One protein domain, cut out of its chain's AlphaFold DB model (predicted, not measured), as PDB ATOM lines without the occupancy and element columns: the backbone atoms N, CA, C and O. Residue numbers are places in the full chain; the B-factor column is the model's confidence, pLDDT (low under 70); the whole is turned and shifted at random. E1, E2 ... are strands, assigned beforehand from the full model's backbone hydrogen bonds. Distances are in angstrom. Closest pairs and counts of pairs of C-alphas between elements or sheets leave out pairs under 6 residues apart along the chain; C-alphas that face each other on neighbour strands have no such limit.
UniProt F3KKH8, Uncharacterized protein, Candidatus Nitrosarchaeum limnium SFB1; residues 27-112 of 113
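What this domain is: This is residues 27 to 112 of the 113 residues of an uncharacterized protein of Candidatus Nitrosarchaeum limnium SFB1 (UniProt F3KKH8). The domain is a small strand sandwich: a three-stranded sheet of E1, E2 and E5 is face to face with the two-stranded hairpin of E3 and E4. A much smaller hairpin, E6 and E7, lies beyond E4 on the side away from E1, and a tail with no named element, residues 100 to 112, follows it. The printed part has 86 residues with seven named strands, E1 to E7 in order along the chain, and no named helix; the class is all strand, and each sheet is antiparallel, the largest in the order E1, E2, E5. The whole is compact, with a radius of gyration of the C-alphas of 12.9 A, yet elongated in outline, spanning 39 by 25 by 23 A.

Where its parts are: In the largest sheet, E1 is residues 29 to 37, 25.3 A long, beginning at C-alpha 29 at (-20.883, 30.930, 29.142). E2 is residues 40 to 48, 25.5 A, and E5 is residues 77 to 80, 10.1 A. E3, residues 51 to 58, is 21.2 A long, and E4, residues 63 to 69, is 19.6 A long and begins at C-alpha 63 at (-12.721, 30.310, 50.090). E6 is residues 92 to 94, 6.9 A, and E7 is residues 97 to 99, 6.4 A, ending at C-alpha 99 at (-13.658, 16.047, 45.772).

How they stand to each other: E2 is the inner strand of its sheet, and E1 and E5 are edge strands. E1 and E2 form a hairpin, their directions 159 degrees apart, with N 33 and O 44 at 2.8 A. E2 and E5 are antiparallel at 155 degrees, with N 78 and O 47 at 2.8 A. In the sandwich, two sheets face to face, the facing parts of this sheet and of the sheet E3 E4 are 9.7 A centre to centre, and the strands of one stand at 27 degrees to those of the other. The closest C-alphas of E1 and E3 are those of Val 35 and Phe 57, 6.8 A apart. E2 and E3 meet only through their link. The hairpin E3 and E4, at 162 degrees, has N 53 and O 67 at 2.8 A. E4 and E6 are near each other, with 6 pairs of C-alphas within 10 A. The hairpin E6 and E7, at 131 degrees, has N 99 and O 92 at 2.8 A. E1 and E7 are apart.

The domain as a whole: The two C-alphas farthest apart, those of Gly 39 and Gln 73, are 39.3 A apart. The printed part has no cut. The link from E5 to E6, with 11 residues, is long. Mean pLDDT of the printed part is 82.3; residue 27 and residues 101 to 112 are under 70.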
ATOM      1  N   THR A  27     -19.794  25.825  23.289       60.66
ATOM      2  CA  THR A  27     -20.345  27.140  23.665       60.66
ATOM      3  C   THR A  27     -20.360  27.329  25.188       60.66
ATOM      4  O   THR A  27     -21.320  26.939  25.852       60.66
ATOM      5  N   GLY A  28     -19.278  27.864  25.750       71.00
ATOM      6  CA  GLY A  28     -19.148  28.158  27.173       71.00
ATOM      7  C   GLY A  28     -19.676  29.553  27.492       71.00
ATOM      8  O   GLY A  28     -19.367  30.516  26.790       71.00
ATOM      9  N   LEU A  29     -20.472  29.665  28.550       86.69
ATOM     10  CA  LEU A  29     -20.883  30.930  29.142       86.69
ATOM     11  C   LEU A  29     -19.688  31.534  29.881       86.69
ATOM     12  O   LEU A  29     -19.109  30.901  30.768       86.69
ATOM     13  N   VAL A  30     -19.318  32.755  29.497       90.94
ATOM     14  CA  VAL A  30     -18.241  33.513  30.139       90.94
ATOM     15  C   VAL A  30     -18.833  34.365  31.253       90.94
ATOM     16  O   VAL A  30     -19.725  35.173  30.998       90.94
ATOM     17  N   ASN A  31     -18.300  34.234  32.467       92.12
ATOM     18  CA  ASN A  31     -18.646  35.097  33.597       92.12
ATOM     19  C   ASN A  31     -17.396  35.791  34.139       92.12
ATOM     20  O   ASN A  31     -16.308  35.214  34.159       92.12
ATOM     21  N   LYS A  32     -17.577  37.033  34.598       94.81
ATOM     22  CA  LYS A  32     -16.549  37.829  35.275       94.81
ATOM     23  C   LYS A  32     -17.038  38.165  36.673       94.81
ATOM     24  O   LYS A  32     -18.075  38.806  36.821       94.81
ATOM     25  N   LEU A  33     -16.303  37.703  37.676       94.31
ATOM     26  CA  LEU A  33     -16.657  37.822  39.084       94.31
ATOM     27  C   LEU A  33     -15.640  38.743  39.753       94.31
ATOM     28  O   LEU A  33     -14.458  38.403  39.859       94.31
ATOM     29  N   ASP A  34     -16.086  39.917  40.184       96.31
ATOM     30  CA  ASP A  34     -15.217  40.897  40.831       96.31
ATOM     31  C   ASP A  34     -15.233  40.689  42.351       96.31
ATOM     32  O   ASP A  34     -16.178  41.062  43.047       96.31
ATOM     33  N   VAL A  35     -14.153  40.116  42.884       95.81
ATOM     34  CA  VAL A  35     -13.955  39.920  44.322       95.81
ATOM     35  C   VAL A  35     -13.258  41.133  44.922       95.81
ATOM     36  O   VAL A  35     -12.149  41.491  44.523       95.81
ATOM     37  N   LYS A  36     -13.881  41.752  45.927       94.75
ATOM     38  CA  LYS A  36     -13.314  42.891  46.660       94.75
ATOM     39  C   LYS A  36     -12.831  42.438  48.033       94.75
ATOM     40  O   LYS A  36     -13.641  42.071  48.877       94.75
ATOM     41  N   THR A  37     -11.523  42.484  48.264       93.25
ATOM     42  CA  THR A  37     -10.907  42.146  49.558       93.25
ATOM     43  C   THR A  37      -9.631  42.951  49.765       93.25
ATOM     44  O   THR A  37      -8.957  43.313  48.802       93.25
ATOM     45  N   ASP A  38      -9.313  43.263  51.021       88.81
ATOM     46  CA  ASP A  38      -8.079  43.954  51.426       88.81
ATOM     47  C   ASP A  38      -7.801  45.269  50.670       88.81
ATOM     48  O   ASP A  38      -6.657  45.643  50.432       88.81
ATOM     49  N   GLY A  39      -8.863  45.981  50.273       92.31
ATOM     50  CA  GLY A  39      -8.767  47.231  49.511       92.31
ATOM     51  C   GLY A  39      -8.461  47.057  48.018       92.31
ATOM     52  O   GLY A  39      -8.356  48.052  47.302       92.31
ATOM     53  N   TYR A  40      -8.363  45.822  47.527       93.06
ATOM     54  CA  TYR A  40      -8.142  45.489  46.121       93.06
ATOM     55  C   TYR A  40      -9.392  44.863  45.493       93.06
ATOM     56  O   TYR A  40     -10.258  44.315  46.176       93.06
ATOM     57  N   THR A  41      -9.480  44.944  44.164       95.62
ATOM     58  CA  THR A  41     -10.464  44.198  43.367       95.62
ATOM     59  C   THR A  41      -9.725  43.178  42.513       95.62
ATOM     60  O   THR A  41      -8.804  43.532  41.775       95.62
ATOM     61  N   PHE A  42     -10.123  41.918  42.627       93.88
ATOM     62  CA  PHE A  42      -9.599  40.796  41.864       93.88
ATOM     63  C   PHE A  42     -10.696  40.280  40.944       93.88
ATOM     64  O   PHE A  42     -11.741  39.841  41.418       93.88
ATOM     65  N   GLN A  43     -10.451  40.319  39.639       94.56
ATOM     66  CA  GLN A  43     -11.367  39.740  38.669       94.56
ATOM     67  C   GLN A  43     -11.046  38.260  38.477       94.56
ATOM     68  O   GLN A  43      -9.909  37.897  38.169       94.56
ATOM     69  N   ILE A  44     -12.059  37.424  38.657       92.88
ATOM     70  CA  ILE A  44     -12.041  36.002  38.327       92.88
ATOM     71  C   ILE A  44     -12.819  35.846  37.027       92.88
ATOM     72  O   ILE A  44     -13.932  36.355  36.909       92.88
ATOM     73  N   GLU A  45     -12.248  35.139  36.059       92.00
ATOM     74  CA  GLU A  45     -12.954  34.782  34.830       92.00
ATOM     75  C   GLU A  45     -13.295  33.294  34.857       92.00
ATOM     76  O   GLU A  45     -12.479  32.470  35.272       92.00
ATOM     77  N   THR A  46     -14.502  32.940  34.433       90.00
ATOM     78  CA  THR A  46     -14.921  31.541  34.315       90.00
ATOM     79  C   THR A  46     -15.524  31.286  32.949       90.00
ATOM     80  O   THR A  46     -16.276  32.128  32.455       90.00
ATOM     81  N   VAL A  47     -15.289  30.099  32.403       88.75
ATOM     82  CA  VAL A  47     -15.960  29.602  31.197       88.75
ATOM     83  C   VAL A  47     -16.630  28.285  31.556       88.75
ATOM     84  O   VAL A  47     -15.939  27.332  31.904       88.75
ATOM     85  N   ALA A  48     -17.960  28.221  31.510       88.25
ATOM     86  CA  ALA A  48     -18.712  27.045  31.952       88.25
ATOM     87  C   ALA A  48     -19.868  26.705  31.007       88.25
ATOM     88  O   ALA A  48     -20.400  27.572  30.324       88.25
ATOM     89  N   ASN A  49     -20.297  25.443  30.977       87.38
ATOM     90  CA  ASN A  49     -21.511  25.030  30.255       87.38
ATOM     91  C   ASN A  49     -22.774  25.025  31.140       87.38
ATOM     92  O   ASN A  49     -23.758  24.368  30.805       87.38
ATOM     93  N   PHE A  50     -22.726  25.735  32.263       87.94
ATOM     94  CA  PHE A  50     -23.807  25.912  33.224       87.94
ATOM     95  C   PHE A  50     -23.862  27.370  33.682       87.94
ATOM     96  O   PHE A  50     -22.891  28.115  33.526       87.94
ATOM     97  N   ASP A  51     -24.986  27.763  34.273       91.31
ATOM     98  CA  ASP A  51     -25.179  29.113  34.786       91.31
ATOM     99  C   ASP A  51     -24.526  29.257  36.161       91.31
ATOM    100  O   ASP A  51     -24.766  28.446  37.058       91.31
ATOM    101  N   ILE A  52     -23.721  30.306  36.339       92.25
ATOM    102  CA  ILE A  52     -23.269  30.762  37.657       92.25
ATOM    103  C   ILE A  52     -24.259  31.833  38.100       92.25
ATOM    104  O   ILE A  52     -24.298  32.923  37.535       92.25
ATOM    105  N   THR A  53     -25.094  31.502  39.078       93.88
ATOM    106  CA  THR A  53     -26.183  32.374  39.527       93.88
ATOM    107  C   THR A  53     -25.727  33.374  40.579       93.88
ATOM    108  O   THR A  53     -26.316  34.444  40.682       93.88
ATOM    109  N   ASP A  54     -24.711  33.016  41.368       95.88
ATOM    110  CA  ASP A  54     -24.140  33.874  42.408       95.88
ATOM    111  C   ASP A  54     -22.729  33.400  42.807       95.88
ATOM    112  O   ASP A  54     -22.315  32.284  42.466       95.88
ATOM    113  N   PHE A  55     -21.988  34.227  43.543       95.38
ATOM    114  CA  PHE A  55     -20.695  33.863  44.110       95.38
ATOM    115  C   PHE A  55     -20.419  34.566  45.442       95.38
ATOM    116  O   PHE A  55     -20.793  35.713  45.662       95.38
ATOM    117  N   GLU A  56     -19.657  33.891  46.297       95.69
ATOM    118  CA  GLU A  56     -19.222  34.423  47.583       95.69
ATOM    119  C   GLU A  56     -17.715  34.245  47.761       95.69
ATOM    120  O   GLU A  56     -17.132  33.238  47.347       95.69
ATOM    121  N   PHE A  57     -17.078  35.213  48.420       95.00
ATOM    122  CA  PHE A  57     -15.681  35.117  48.825       95.00
ATOM    123  C   PHE A  57     -15.533  35.358  50.325       95.00
ATOM    124  O   PHE A  57     -15.805  36.449  50.825       95.00
ATOM    125  N   ASP A  58     -15.056  34.336  51.031       94.00
ATOM    126  CA  ASP A  58     -14.713  34.389  52.446       94.00
ATOM    127  C   ASP A  58     -13.194  34.540  52.575       94.00
ATOM    128  O   ASP A  58     -12.430  33.604  52.314       94.00
ATOM    129  N   LYS A  59     -12.752  35.743  52.951       91.44
ATOM    130  CA  LYS A  59     -11.326  36.069  53.068       91.44
ATOM    131  C   LYS A  59     -10.643  35.321  54.214       91.44
ATOM    132  O   LYS A  59      -9.473  34.966  54.092       91.44
ATOM    133  N   ASP A  60     -11.365  35.079  55.310       91.81
ATOM    134  CA  ASP A  60     -10.801  34.511  56.534       91.81
ATOM    135  C   ASP A  60     -10.621  33.000  56.353       91.81
ATOM    136  O   ASP A  60      -9.575  32.444  56.692       91.81
ATOM    137  N   ALA A  61     -11.592  32.352  55.699       91.50
ATOM    138  CA  ALA A  61     -11.495  30.956  55.279       91.50
ATOM    139  C   ALA A  61     -10.696  30.752  53.979       91.50
ATOM    140  O   ALA A  61     -10.440  29.606  53.607       91.50
ATOM    141  N   LYS A  62     -10.317  31.830  53.274       90.44
ATOM    142  CA  LYS A  62      -9.700  31.798  51.935       90.44
ATOM    143  C   LYS A  62     -10.483  30.902  50.968       90.44
ATOM    144  O   LYS A  62      -9.930  29.988  50.353       90.44
ATOM    145  N   ARG A  63     -11.787  31.155  50.844       92.19
ATOM    146  CA  ARG A  63     -12.721  30.310  50.090       92.19
ATOM    147  C   ARG A  63     -13.521  31.122  49.079       92.19
ATOM    148  O   ARG A  63     -14.153  32.107  49.439       92.19
ATOM    149  N   LEU A  64     -13.528  30.652  47.833       93.69
ATOM    150  CA  LEU A  64     -14.461  31.074  46.789       93.69
ATOM    151  C   LEU A  64     -15.572  30.027  46.667       93.69
ATOM    152  O   LEU A  64     -15.281  28.854  46.428       93.69
ATOM    153  N   THR A  65     -16.822  30.456  46.791       95.31
ATOM    154  CA  THR A  65     -18.011  29.629  46.562       95.31
ATOM    155  C   THR A  65     -18.709  30.113  45.298       95.31
ATOM    156  O   THR A  65     -18.976  31.303  45.165       95.31
ATOM    157  N   LEU A  66     -19.006  29.197  44.373       94.75
ATOM    158  CA  LEU A  66     -19.804  29.477  43.178       94.75
ATOM    159  C   LEU A  66     -21.154  28.771  43.305       94.75
ATOM    160  O   LEU A  66     -21.196  27.554  43.496       94.75
ATOM    161  N   HIS A  67     -22.245  29.520  43.176       94.62
ATOM    162  CA  HIS A  67     -23.593  28.968  43.102       94.62
ATOM    163  C   HIS A  67     -23.940  28.725  41.639       94.62
ATOM    164  O   HIS A  67     -23.861  29.637  40.818       94.62
ATOM    165  N   VAL A  68     -24.284  27.480  41.310       91.50
ATOM    166  CA  VAL A  68     -24.434  27.039  39.921       91.50
ATOM    167  C   VAL A  68     -25.772  26.349  39.703       91.50
ATOM    168  O   VAL A  68     -26.254  25.624  40.572       91.50
ATOM    169  N   THR A  69     -26.354  26.542  38.524       90.81
ATOM    170  CA  THR A  69     -27.538  25.812  38.061       90.81
ATOM    171  C   THR A  69     -27.246  25.207  36.697       90.81
ATOM    172  O   THR A  69     -26.682  25.861  35.825       90.81
ATOM    173  N   SER A  70     -27.627  23.945  36.502       85.50
ATOM    174  CA  SER A  70     -27.451  23.263  35.224       85.50
ATOM    175  C   SER A  70     -28.607  22.328  34.913       85.50
ATOM    176  O   SER A  70     -29.093  21.614  35.788       85.50
ATOM    177  N   GLY A  71     -29.007  22.301  33.641       85.12
ATOM    178  CA  GLY A  71     -29.886  21.274  33.075       85.12
ATOM    179  C   GLY A  71     -29.129  20.123  32.401       85.12
ATOM    180  O   GLY A  71     -29.754  19.257  31.792       85.12
ATOM    181  N   LEU A  72     -27.791  20.122  32.448       80.38
ATOM    182  CA  LEU A  72     -26.937  19.143  31.776       80.38
ATOM    183  C   LEU A  72     -26.384  18.113  32.764       80.38
ATOM    184  O   LEU A  72     -25.992  18.443  33.881       80.38
ATOM    185  N   GLN A  73     -26.266  16.865  32.303       75.88
ATOM    186  CA  GLN A  73     -25.642  15.787  33.081       75.88
ATOM    187  C   GLN A  73     -24.117  15.931  33.162       75.88
ATOM    188  O   GLN A  73     -23.520  15.537  34.150       75.88
ATOM    189  N   ASN A  74     -23.482  16.504  32.133       77.50
ATOM    190  CA  ASN A  74     -22.025  16.613  32.036       77.50
ATOM    191  C   ASN A  74     -21.595  18.072  32.141       77.50
ATOM    192  O   ASN A  74     -21.440  18.761  31.130       77.50
ATOM    193  N   ASN A  75     -21.411  18.531  33.372       80.62
ATOM    194  CA  ASN A  75     -20.975  19.893  33.657       80.62
ATOM    195  C   ASN A  75     -19.462  20.015  33.510       80.62
ATOM    196  O   ASN A  75     -18.749  19.099  33.906       80.62
ATOM    197  N   LEU A  76     -19.005  21.116  32.916       83.25
ATOM    198  CA  LEU A  76     -17.609  21.462  32.658       83.25
ATOM    199  C   LEU A  76     -17.427  22.957  32.931       83.25
ATOM    200  O   LEU A  76     -18.227  23.770  32.467       83.25
ATOM    201  N   ALA A  77     -16.361  23.306  33.646       83.75
ATOM    202  CA  ALA A  77     -15.973  24.692  33.860       83.75
ATOM    203  C   ALA A  77     -14.460  24.858  33.939       83.75
ATOM    204  O   ALA A  77     -13.771  24.037  34.546       83.75
ATOM    205  N   GLU A  78     -13.991  25.966  33.380       85.31
ATOM    206  CA  GLU A  78     -12.664  26.535  33.557       85.31
ATOM    207  C   GLU A  78     -12.771  27.770  34.457       85.31
ATOM    208  O   GLU A  78     -13.683  28.582  34.300       85.31
ATOM    209  N   ILE A  79     -11.840  27.918  35.404       86.56
ATOM    210  CA  ILE A  79     -11.795  29.045  36.344       86.56
ATOM    211  C   ILE A  79     -10.384  29.632  36.327       86.56
ATOM    212  O   ILE A  79      -9.412  28.952  36.662       86.56
ATOM    213  N   TYR A  80     -10.282  30.910  35.976       87.12
ATOM    214  CA  TYR A  80      -9.051  31.690  35.953       87.12
ATOM    215  C   TYR A  80      -8.953  32.504  37.244       87.12
ATOM    216  O   TYR A  80      -9.604  33.537  37.405       87.12
ATOM    217  N   LEU A  81      -8.142  32.015  38.186       87.81
ATOM    218  CA  LEU A  81      -8.030  32.571  39.532       87.81
ATOM    219  C   LEU A  81      -6.744  33.401  39.701       87.81
ATOM    220  O   LEU A  81      -5.645  32.875  39.490       87.81
ATOM    221  N   PRO A  82      -6.827  34.673  40.134       87.69
ATOM    222  CA  PRO A  82      -5.637  35.462  40.438       87.69
ATOM    223  C   PRO A  82      -4.843  34.850  41.601       87.69
ATOM    224  O   PRO A  82      -5.361  34.721  42.707       87.69
ATOM    225  N   GLN A  83      -3.555  34.549  41.398       83.69
ATOM    226  CA  GLN A  83      -2.695  33.937  42.434       83.69
ATOM    227  C   GLN A  83      -2.600  34.750  43.734       83.69
ATOM    228  O   GLN A  83      -2.322  34.202  44.797       83.69
ATOM    229  N   LYS A  84      -2.800  36.069  43.650       86.62
ATOM    230  CA  LYS A  84      -2.796  36.965  44.813       86.62
ATOM    231  C   LYS A  84      -4.090  36.899  45.632       86.62
ATOM    232  O   LYS A  84      -4.077  37.360  46.765       86.62
ATOM    233  N   LEU A  85      -5.172  36.362  45.064       86.25
ATOM    234  CA  LEU A  85      -6.460  36.216  45.743       86.25
ATOM    235  C   LEU A  85      -6.492  34.938  46.588       86.25
ATOM    236  O   LEU A  85      -6.831  34.978  47.765       86.25
ATOM    237  N   LEU A  86      -6.111  33.810  45.985       83.69
ATOM    238  CA  LEU A  86      -5.989  32.519  46.655       83.69
ATOM    239  C   LEU A  86      -4.678  31.858  46.230       83.69
ATOM    240  O   LEU A  86      -4.372  31.754  45.042       83.69
ATOM    241  N   SER A  87      -3.908  31.410  47.217       78.44
ATOM    242  CA  SER A  87      -2.561  30.866  47.032       78.44
ATOM    243  C   SER A  87      -2.398  29.536  47.759       78.44
ATOM    244  O   SER A  87      -2.977  29.353  48.830       78.44
ATOM    245  N   GLY A  88      -1.515  28.677  47.256       82.38
ATOM    246  CA  GLY A  88      -1.203  27.381  47.860       82.38
ATOM    247  C   GLY A  88      -1.927  26.231  47.168       82.38
ATOM    248  O   GLY A  88      -2.285  26.330  45.997       82.38
ATOM    249  N   ASN A  89      -2.104  25.126  47.891       84.88
ATOM    250  CA  ASN A  89      -2.824  23.963  47.383       84.88
ATOM    251  C   ASN A  89      -4.331  24.209  47.466       84.88
ATOM    252  O   ASN A  89      -4.829  24.662  48.496       84.88
ATOM    253  N   PHE A  90      -5.047  23.879  46.395       85.25
ATOM    254  CA  PHE A  90      -6.500  23.988  46.358       85.25
ATOM    255  C   PHE A  90      -7.158  22.679  46.784       85.25
ATOM    256  O   PHE A  90      -6.777  21.604  46.319       85.25
ATOM    257  N   THR A  91      -8.190  22.804  47.611       88.69
ATOM    258  CA  THR A  91      -9.136  21.732  47.923       88.69
ATOM    259  C   THR A  91     -10.486  22.108  47.333       88.69
ATOM    260  O   THR A  91     -10.900  23.265  47.412       88.69
ATOM    261  N   PHE A  92     -11.173  21.139  46.736       87.69
ATOM    262  CA  PHE A  92     -12.439  21.366  46.048       87.69
ATOM    263  C   PHE A  92     -13.571  20.695  46.794       87.69
ATOM    264  O   PHE A  92     -13.432  19.560  47.240       87.69
ATOM    265  N   TYR A  93     -14.701  21.389  46.877       90.12
ATOM    266  CA  TYR A  93     -15.907  20.885  47.511       90.12
ATOM    267  C   TYR A  93     -17.083  21.020  46.554       90.12
ATOM    268  O   TYR A  93     -17.250  22.053  45.908       90.12
ATOM    269  N   ILE A  94     -17.915  19.986  46.501       88.44
ATOM    270  CA  ILE A  94     -19.217  20.008  45.834       88.44
ATOM    271  C   ILE A  94     -20.252  19.734  46.915       88.44
ATOM    272  O   ILE A  94     -20.217  18.682  47.553       88.44
ATOM    273  N   ASN A  95     -21.148  20.693  47.158       87.06
ATOM    274  CA  ASN A  95     -22.185  20.592  48.192       87.06
ATOM    275  C   ASN A  95     -21.626  20.153  49.564       87.06
ATOM    276  O   ASN A  95     -22.185  19.290  50.235       87.06
ATOM    277  N   GLY A  96     -20.472  20.708  49.952       87.44
ATOM    278  CA  GLY A  96     -19.799  20.406  51.221       87.44
ATOM    279  C   GLY A  96     -19.004  19.095  51.258       87.44
ATOM    280  O   GLY A  96     -18.323  18.842  52.246       87.44
ATOM    281  N   THR A  97     -19.029  18.288  50.195       88.12
ATOM    282  CA  THR A  97     -18.230  17.058  50.095       88.12
ATOM    283  C   THR A  97     -16.932  17.337  49.352       88.12
ATOM    284  O   THR A  97     -16.959  17.861  48.237       88.12
ATOM    285  N   GLU A  98     -15.797  16.996  49.965       89.00
ATOM    286  CA  GLU A  98     -14.485  17.141  49.335       89.00
ATOM    287  C   GLU A  98     -14.372  16.228  48.109       89.00
ATOM    288  O   GLU A  98     -14.749  15.055  48.142       89.00
ATOM    289  N   PHE A  99     -13.833  16.766  47.020       82.62
ATOM    290  CA  PHE A  99     -13.658  16.047  45.772       82.62
ATOM    291  C   PHE A  99     -12.197  16.093  45.321       82.62
ATOM    292  O   PHE A  99     -11.639  17.157  45.048       82.62
ATOM    293  N   SER A 100     -11.587  14.915  45.179       75.44
ATOM    294  CA  SER A 100     -10.203  14.776  44.722       75.44
ATOM    295  C   SER A 100     -10.116  14.911  43.198       75.44
ATOM    296  O   SER A 100     -10.315  13.947  42.456       75.44
ATOM    297  N   GLN A 101      -9.810  16.116  42.720       64.12
ATOM    298  CA  GLN A 101      -9.683  16.416  41.292       64.12
ATOM    299  C   GLN A 101      -8.302  16.029  40.735       64.12
ATOM    300  O   GLN A 101      -7.277  16.159  41.406       64.12
ATOM    301  N   LYS A 102      -8.241  15.630  39.456       54.56
ATOM    302  CA  LYS A 102      -6.968  15.577  38.718       54.56
ATOM    303  C   LYS A 102      -6.569  16.999  38.330       54.56
ATOM    304  O   LYS A 102      -7.076  17.538  37.350       54.56
ATOM    305  N   ILE A 103      -5.642  17.591  39.081       52.53
ATOM    306  CA  ILE A 103      -5.077  18.908  38.768       52.53
ATOM    307  C   ILE A 103      -4.198  18.775  37.515       52.53
ATOM    308  O   ILE A 103      -3.045  18.352  37.581       52.53
ATOM    309  N   LYS A 104      -4.744  19.126  36.351       45.31
ATOM    310  CA  LYS A 104      -3.945  19.674  35.250       45.31
ATOM    311  C   LYS A 104      -4.006  21.192  35.398       45.31
ATOM    312  O   LYS A 104      -4.994  21.703  35.907       45.31
ATOM    313  N   THR A 105      -2.993  21.923  34.946       38.78
ATOM    314  CA  THR A 105      -2.925  23.404  34.963       38.78
ATOM    315  C   THR A 105      -4.105  24.111  34.249       38.78
ATOM    316  O   THR A 105      -4.135  25.330  34.156       38.78
ATOM    317  N   ILE A 106      -5.109  23.360  33.790       37.06
ATOM    318  CA  ILE A 106      -6.438  23.787  33.359       37.06
ATOM    319  C   ILE A 106      -7.424  22.800  34.005       37.06
ATOM    320  O   ILE A 106      -7.305  21.584  33.811       37.06
ATOM    321  N   MET A 107      -8.336  23.301  34.838       43.50
ATOM    322  CA  MET A 107      -9.248  22.466  35.620       43.50
ATOM    323  C   MET A 107     -10.464  22.049  34.791       43.50
ATOM    324  O   MET A 107     -10.996  22.844  34.027       43.50
ATOM    325  N   ILE A 108     -10.890  20.796  34.964       37.09
ATOM    326  CA  ILE A 108     -12.089  20.206  34.367       37.09
ATOM    327  C   ILE A 108     -12.896  19.626  35.529       37.09
ATOM    328  O   ILE A 108     -12.502  18.604  36.089       37.09
ATOM    329  N   PHE A 109     -14.003  20.261  35.917       44.25
ATOM    330  CA  PHE A 109     -14.978  19.616  36.804       44.25
ATOM    331  C   PHE A 109     -15.795  18.618  35.987       44.25
ATOM    332  O   PHE A 109     -16.246  18.969  34.908       44.25
ATOM    333  N   HIS A 110     -15.975  17.392  36.478       38.41
ATOM    334  CA  HIS A 110     -16.946  16.436  35.946       38.41
ATOM    335  C   HIS A 110     -17.843  16.003  37.102       38.41
ATOM    336  O   HIS A 110     -17.389  15.328  38.024       38.41
ATOM    337  N   LEU A 111     -19.094  16.454  37.079       39.09
ATOM    338  CA  LEU A 111     -20.130  16.023  38.011       39.09
ATOM    339  C   LEU A 111     -20.900  14.884  37.346       39.09
ATOM    340  O   LEU A 111     -21.609  15.136  36.380       39.09
ATOM    341  N   SER A 112     -20.749  13.657  37.838       34.72
ATOM    342  CA  SER A 112     -21.662  12.553  37.529       34.72
ATOM    343  C   SER A 112     -22.656  12.413  38.679       34.72
ATOM    344  O   SER A 112     -22.227  12.362  39.835       34.72
TER     345      SER A 112